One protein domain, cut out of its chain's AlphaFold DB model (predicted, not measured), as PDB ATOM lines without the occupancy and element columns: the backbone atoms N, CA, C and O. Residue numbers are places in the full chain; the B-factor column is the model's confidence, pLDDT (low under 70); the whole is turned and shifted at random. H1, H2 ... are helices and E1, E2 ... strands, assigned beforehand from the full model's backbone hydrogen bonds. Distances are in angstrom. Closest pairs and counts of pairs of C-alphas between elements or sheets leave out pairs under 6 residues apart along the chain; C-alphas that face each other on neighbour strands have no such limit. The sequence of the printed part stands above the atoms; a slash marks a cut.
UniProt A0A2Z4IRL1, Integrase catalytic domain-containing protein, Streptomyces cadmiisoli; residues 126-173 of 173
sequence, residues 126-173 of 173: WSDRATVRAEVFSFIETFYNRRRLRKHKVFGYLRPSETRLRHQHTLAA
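Overview. This is residues 126 to 173 of the 173 residues of the protein "Integrase catalytic domain-containing protein" of Streptomyces cadmiisoli (UniProt A0A2Z4IRL1). Two helices, H1 then H2, make a widely opened V, with a small strand hairpin, E1 and E2, between them along the chain; residues 126 to 139 and 167 to 173 stick out. The 48 printed residues run H1, E1, E2, H2, mostly helix with one antiparallel sheet, E1 - E2. The whole is only just extended, close to loose: radius of gyration of the C-alphas 14.6 A, spans 47 by 22 by 11 A.

Arrangement. From H1, residues 129 to 144, look to H2, residues 160 to 172: close but not clearly touching, C-alphas of Tyr 144 and Pro 160 closest at 7.3 A, a steep tilt of 61 degrees, the same way. Between them, E1, residues 150 to 152, and E2, residues 156 to 158, form a hairpin; find N 152 and O 156 at 2.7 A. H1 and E2 are apart. Every O i to N i+4 pair is within hydrogen-bond range in H2, 11 of 12 in H1.

Along the chain. Find C-alpha 129 at (207.474, 200.273, 349.062); H1 runs 20.7 A. H2 runs 18.5 A to C-alpha 172 at (203.340, 185.080, 312.052).

Size, cuts and confidence. The printed part has no cut, and its three links are tight. Residue 173 is under pLDDT 70.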
ATOM      1  N   TRP A 126     215.049 198.383 352.183       90.88
ATOM      2  CA  TRP A 126     214.367 199.524 351.583       90.88
ATOM      3  C   TRP A 126     213.449 200.168 352.613       90.88
ATOM      4  O   TRP A 126     212.733 199.471 353.329       90.88
ATOM      5  N   SER A 127     213.463 201.497 352.678       91.31
ATOM      6  CA  SER A 127     212.634 202.276 353.603       91.31
ATOM      7  C   SER A 127     211.180 202.403 353.144       91.31
ATOM      8  O   SER A 127     210.285 202.540 353.972       91.31
ATOM      9  N   ASP A 128     210.936 202.340 351.833       95.25
ATOM     10  CA  ASP A 128     209.627 202.589 351.238       95.25
ATOM     11  C   ASP A 128     209.288 201.595 350.112       95.25
ATOM     12  O   ASP A 128     210.117 201.225 349.275       95.25
ATOM     13  N   ARG A 129     208.012 201.197 350.066       94.56
ATOM     14  CA  ARG A 129     207.474 200.273 349.062       94.56
ATOM     15  C   ARG A 129     207.392 200.897 347.672       94.56
ATOM     16  O   ARG A 129     207.504 200.153 346.698       94.56
ATOM     17  N   ALA A 130     207.156 202.205 347.544       95.94
ATOM     18  CA  ALA A 130     207.105 202.841 346.225       95.94
ATOM     19  C   ALA A 130     208.491 202.830 345.563       95.94
ATOM     20  O   ALA A 130     208.605 202.495 344.385       95.94
ATOM     21  N   THR A 131     209.542 203.053 346.353       93.88
ATOM     22  CA  THR A 131     210.936 202.932 345.903       93.88
ATOM     23  C   THR A 131     211.252 201.518 345.404       93.88
ATOM     24  O   THR A 131     211.742 201.357 344.289       93.88
ATOM     25  N   VAL A 132     210.883 200.476 346.161       94.19
ATOM     26  CA  VAL A 132     211.074 199.075 345.726       94.19
ATOM     27  C   VAL A 132     210.355 198.794 344.411       94.19
ATOM     28  O   VAL A 132     210.917 198.161 343.521       94.19
ATOM     29  N   ARG A 133     209.114 199.269 344.259       94.81
ATOM     30  CA  ARG A 133     208.345 199.082 343.019       94.81
ATOM     31  C   ARG A 133     209.027 199.740 341.822       94.81
ATOM     32  O   ARG A 133     209.088 199.120 340.762       94.81
ATOM     33  N   ALA A 134     209.554 200.952 341.994       94.81
ATOM     34  CA  ALA A 134     210.285 201.654 340.944       94.81
ATOM     35  C   ALA A 134     211.574 200.914 340.548       94.81
ATOM     36  O   ALA A 134     211.878 200.791 339.363       94.81
ATOM     37  N   GLU A 135     212.296 200.359 341.519       94.56
ATOM     38  CA  GLU A 135     213.534 199.608 341.281       94.56
ATOM     39  C   GLU A 135     213.268 198.247 340.624       94.56
ATOM     40  O   GLU A 135     213.948 197.887 339.667       94.56
ATOM     41  N   VAL A 136     212.214 197.530 341.036       95.06
ATOM     42  CA  VAL A 136     211.746 196.313 340.344       95.06
ATOM     43  C   VAL A 136     211.379 196.625 338.893       95.06
ATOM     44  O   VAL A 136     211.786 195.902 337.983       95.06
ATOM     45  N   PHE A 137     210.634 197.708 338.658       95.44
ATOM     46  CA  PHE A 137     210.269 198.130 337.307       95.44
ATOM     47  C   PHE A 137     211.509 198.461 336.468       95.44
ATOM     48  O   PHE A 137     211.661 197.955 335.356       95.44
ATOM     49  N   SER A 138     212.431 199.249 337.025       94.81
ATOM     50  CA  SER A 138     213.693 199.608 336.377       94.81
ATOM     51  C   SER A 138     214.534 198.375 336.041       94.81
ATOM     52  O   SER A 138     215.042 198.257 334.922       94.81
ATOM     53  N   PHE A 139     214.623 197.411 336.961       94.94
ATOM     54  CA  PHE A 139     215.306 196.143 336.729       94.94
ATOM     55  C   PHE A 139     214.696 195.385 335.546       94.94
ATOM     56  O   PHE A 139     215.427 194.946 334.660       94.94
ATOM     57  N   ILE A 140     213.369 195.248 335.502       95.25
ATOM     58  CA  ILE A 140     212.683 194.499 334.443       95.25
ATOM     59  C   ILE A 140     212.867 195.188 333.085       95.25
ATOM     60  O   ILE A 140     213.318 194.556 332.126       95.25
ATOM     61  N   GLU A 141     212.552 196.481 333.002       94.81
ATOM     62  CA  GLU A 141     212.493 197.209 331.734       94.81
ATOM     63  C   GLU A 141     213.864 197.608 331.199       94.81
ATOM     64  O   GLU A 141     214.135 197.467 330.005       94.81
ATOM     65  N   THR A 142     214.748 198.087 332.067       94.00
ATOM     66  CA  THR A 142     216.027 198.662 331.640       94.00
ATOM     67  C   THR A 142     217.116 197.604 331.568       94.00
ATOM     68  O   THR A 142     217.913 197.599 330.631       94.00
ATOM     69  N   PHE A 143     217.168 196.697 332.543       93.12
ATOM     70  CA  PHE A 143     218.238 195.708 332.628       93.12
ATOM     71  C   PHE A 143     217.836 194.365 332.014       93.12
ATOM     72  O   PHE A 143     218.417 193.946 331.007       93.12
ATOM     73  N   TYR A 144     216.831 193.698 332.579       94.12
ATOM     74  CA  TYR A 144     216.488 192.324 332.230       94.12
ATOM     75  C   TYR A 144     216.032 192.198 330.775       94.12
ATOM     76  O   TYR A 144     216.588 191.392 330.032       94.12
ATOM     77  N   ASN A 145     215.074 193.016 330.335       93.94
ATOM     78  CA  ASN A 145     214.537 192.915 328.978       93.94
ATOM     79  C   ASN A 145     215.488 193.477 327.911       93.94
ATOM     80  O   ASN A 145     215.575 192.903 326.826       93.94
ATOM     81  N   ARG A 146     216.192 194.584 328.195       92.44
ATOM     82  CA  ARG A 146     216.922 195.372 327.179       92.44
ATOM     83  C   ARG A 146     218.435 195.191 327.149       92.44
ATOM     84  O   ARG A 146     219.039 195.502 326.123       92.44
ATOM     85  N   ARG A 147     219.064 194.738 328.234       92.31
ATOM     86  CA  ARG A 147     220.537 194.672 328.334       92.31
ATOM     87  C   ARG A 147     221.055 193.266 328.580       92.31
ATOM     88  O   ARG A 147     222.131 192.925 328.100       92.31
ATOM     89  N   ARG A 148     220.305 192.438 329.303       90.75
ATOM     90  CA  ARG A 148     220.756 191.099 329.667       90.75
ATOM     91  C   ARG A 148     220.788 190.168 328.456       90.75
ATOM     92  O   ARG A 148     219.763 189.931 327.827       90.75
ATOM     93  N   LEU A 149     221.949 189.582 328.180       92.62
ATOM     94  CA  LEU A 149     222.114 188.572 327.137       92.62
ATOM     95  C   LEU A 149     221.865 187.166 327.697       92.62
ATOM     96  O   LEU A 149     222.350 186.805 328.769       92.62
ATOM     97  N   ARG A 150     221.116 186.349 326.956       89.25
ATOM     98  CA  ARG A 150     220.945 184.914 327.195       89.25
ATOM     99  C   ARG A 150     221.332 184.134 325.953       89.25
ATOM    100  O   ARG A 150     221.001 184.527 324.840       89.25
ATOM    101  N   LYS A 151     221.974 182.987 326.159       90.00
ATOM    102  CA  LYS A 151     222.255 182.043 325.081       90.00
ATOM    103  C   LYS A 151     220.938 181.451 324.567       90.00
ATOM    104  O   LYS A 151     220.232 180.753 325.290       90.00
ATOM    105  N   HIS A 152     220.620 181.757 323.324       89.06
ATOM    106  CA  HIS A 152     219.572 181.165 322.516       89.06
ATOM    107  C   HIS A 152     220.148 179.993 321.715       89.06
ATOM    108  O   HIS A 152     221.248 180.085 321.171       89.06
ATOM    109  N   LYS A 153     219.398 178.892 321.614       86.88
ATOM    110  CA  LYS A 153     219.870 177.658 320.960       86.88
ATOM    111  C   LYS A 153     220.256 177.865 319.491       86.88
ATOM    112  O   LYS A 153     221.216 177.263 319.037       86.88
ATOM    113  N   VAL A 154     219.522 178.722 318.780       89.19
ATOM    114  CA  VAL A 154     219.642 178.905 317.318       89.19
ATOM    115  C   VAL A 154     220.424 180.164 316.925       89.19
ATOM    116  O   VAL A 154     221.076 180.189 315.895       89.19
ATOM    117  N   PHE A 155     220.378 181.220 317.742       86.12
ATOM    118  CA  PHE A 155     220.797 182.573 317.333       86.12
ATOM    119  C   PHE A 155     221.975 183.117 318.152       86.12
ATOM    120  O   PHE A 155     222.265 184.308 318.107       86.12
ATOM    121  N   GLY A 156     222.638 182.273 318.945       91.69
ATOM    122  CA  GLY A 156     223.703 182.727 319.837       91.69
ATOM    123  C   GLY A 156     223.146 183.541 321.003       91.69
ATOM    124  O   GLY A 156     222.183 183.122 321.633       91.69
ATOM    125  N   TYR A 157     223.745 184.678 321.349       93.44
ATOM    126  CA  TYR A 157     223.318 185.469 322.507       93.44
ATOM    127  C   TYR A 157     222.279 186.522 322.122       93.44
ATOM    128  O   TYR A 157     222.561 187.417 321.336       93.44
ATOM    129  N   LEU A 158     221.094 186.443 322.730       94.50
ATOM    130  CA  LEU A 158     219.994 187.376 322.507       94.50
ATOM    131  C   LEU A 158     219.462 187.942 323.818       94.50
ATOM    132  O   LEU A 158     219.503 187.307 324.875       94.50
ATOM    133  N   ARG A 159     218.905 189.146 323.732       94.00
ATOM    134  CA  ARG A 159     218.159 189.765 324.830       94.00
ATOM    135  C   ARG A 159     216.752 189.173 324.913       94.00
ATOM    136  O   ARG A 159     216.202 188.822 323.870       94.00
ATOM    137  N   PRO A 160     216.120 189.100 326.099       93.50
ATOM    138  CA  PRO A 160     214.749 188.606 326.219       93.50
ATOM    139  C   PRO A 160     213.743 189.312 325.300       93.50
ATOM    140  O   PRO A 160     212.892 188.641 324.718       93.50
ATOM    141  N   SER A 161     213.859 190.633 325.122       93.81
ATOM    142  CA  SER A 161     213.005 191.383 324.191       93.81
ATOM    143  C   SER A 161     213.180 190.930 322.741       93.81
ATOM    144  O   SER A 161     212.205 190.756 322.016       93.81
ATOM    145  N   GLU A 162     214.420 190.677 322.333       93.81
ATOM    146  CA  GLU A 162     214.763 190.263 320.978       93.81
ATOM    147  C   GLU A 162     214.345 188.817 320.699       93.81
ATOM    148  O   GLU A 162     213.799 188.524 319.637       93.81
ATOM    149  N   THR A 163     214.506 187.923 321.678       92.25
ATOM    150  CA  THR A 163     213.966 186.558 321.610       92.25
ATOM    151  C   THR A 163     212.448 186.573 321.436       92.25
ATOM    152  O   THR A 163     211.927 185.841 320.598       92.25
ATOM    153  N   ARG A 164     211.727 187.424 322.186       91.06
ATOM    154  CA  ARG A 164     210.267 187.564 322.055       91.06
ATOM    155  C   ARG A 164     209.868 188.059 320.667       91.06
ATOM    156  O   ARG A 164     208.980 187.463 320.066       91.06
ATOM    157  N   LEU A 165     210.526 189.104 320.166       93.00
ATOM    158  CA  LEU A 165     210.246 189.660 318.842       93.00
ATOM    159  C   LEU A 165     210.446 188.604 317.748       93.00
ATOM    160  O   LEU A 165     209.567 188.390 316.918       93.00
ATOM    161  N   ARG A 166     211.570 187.878 317.789       91.69
ATOM    162  CA  ARG A 166     211.858 186.805 316.828       91.69
ATOM    163  C   ARG A 166     210.826 185.682 316.897       91.69
ATOM    164  O   ARG A 166     210.365 185.238 315.857       91.69
ATOM    165  N   HIS A 167     210.423 185.266 318.098       88.62
ATOM    166  CA  HIS A 167     209.383 184.249 318.263       88.62
ATOM    167  C   HIS A 167     208.041 184.687 317.658       88.62
ATOM    168  O   HIS A 167     207.403 183.899 316.972       88.62
ATOM    169  N   GLN A 168     207.641 185.947 317.851       89.56
ATOM    170  CA  GLN A 168     206.421 186.492 317.248       89.56
ATOM    171  C   GLN A 168     206.486 186.500 315.719       89.56
ATOM    172  O   GLN A 168     205.521 186.096 315.080       89.56
ATOM    173  N   HIS A 169     207.623 186.895 315.137       87.38
ATOM    174  CA  HIS A 169     207.824 186.810 313.690       87.38
ATOM    175  C   HIS A 169     207.740 185.370 313.177       87.38
ATOM    176  O   HIS A 169     207.116 185.141 312.152       87.38
ATOM    177  N   THR A 170     208.316 184.397 313.893       87.06
ATOM    178  CA  THR A 170     208.224 182.977 313.519       87.06
ATOM    179  C   THR A 170     206.798 182.436 313.591       87.06
ATOM    180  O   THR A 170     206.452 181.585 312.791       87.06
ATOM    181  N   LEU A 171     205.974 182.899 314.536       82.19
ATOM    182  CA  LEU A 171     204.567 182.487 314.627       82.19
ATOM    183  C   LEU A 171     203.663 183.166 313.585       82.19
ATOM    184  O   LEU A 171     202.558 182.689 313.349       82.19
ATOM    185  N   ALA A 172     204.090 184.308 313.041       77.56
ATOM    186  CA  ALA A 172     203.340 185.080 312.052       77.56
ATOM    187  C   ALA A 172     203.697 184.726 310.596       77.56
ATOM    188  O   ALA A 172     202.985 185.160 309.692       77.56
ATOM    189  N   ALA A 173     204.798 184.000 310.388       63.88
ATOM    190  CA  ALA A 173     205.256 183.484 309.098       63.88
ATOM    191  C   ALA A 173     204.713 182.071 308.857       63.88
ATOM    192  O   ALA A 173     204.389 181.775 307.688       63.88
TER     193      ALA A 173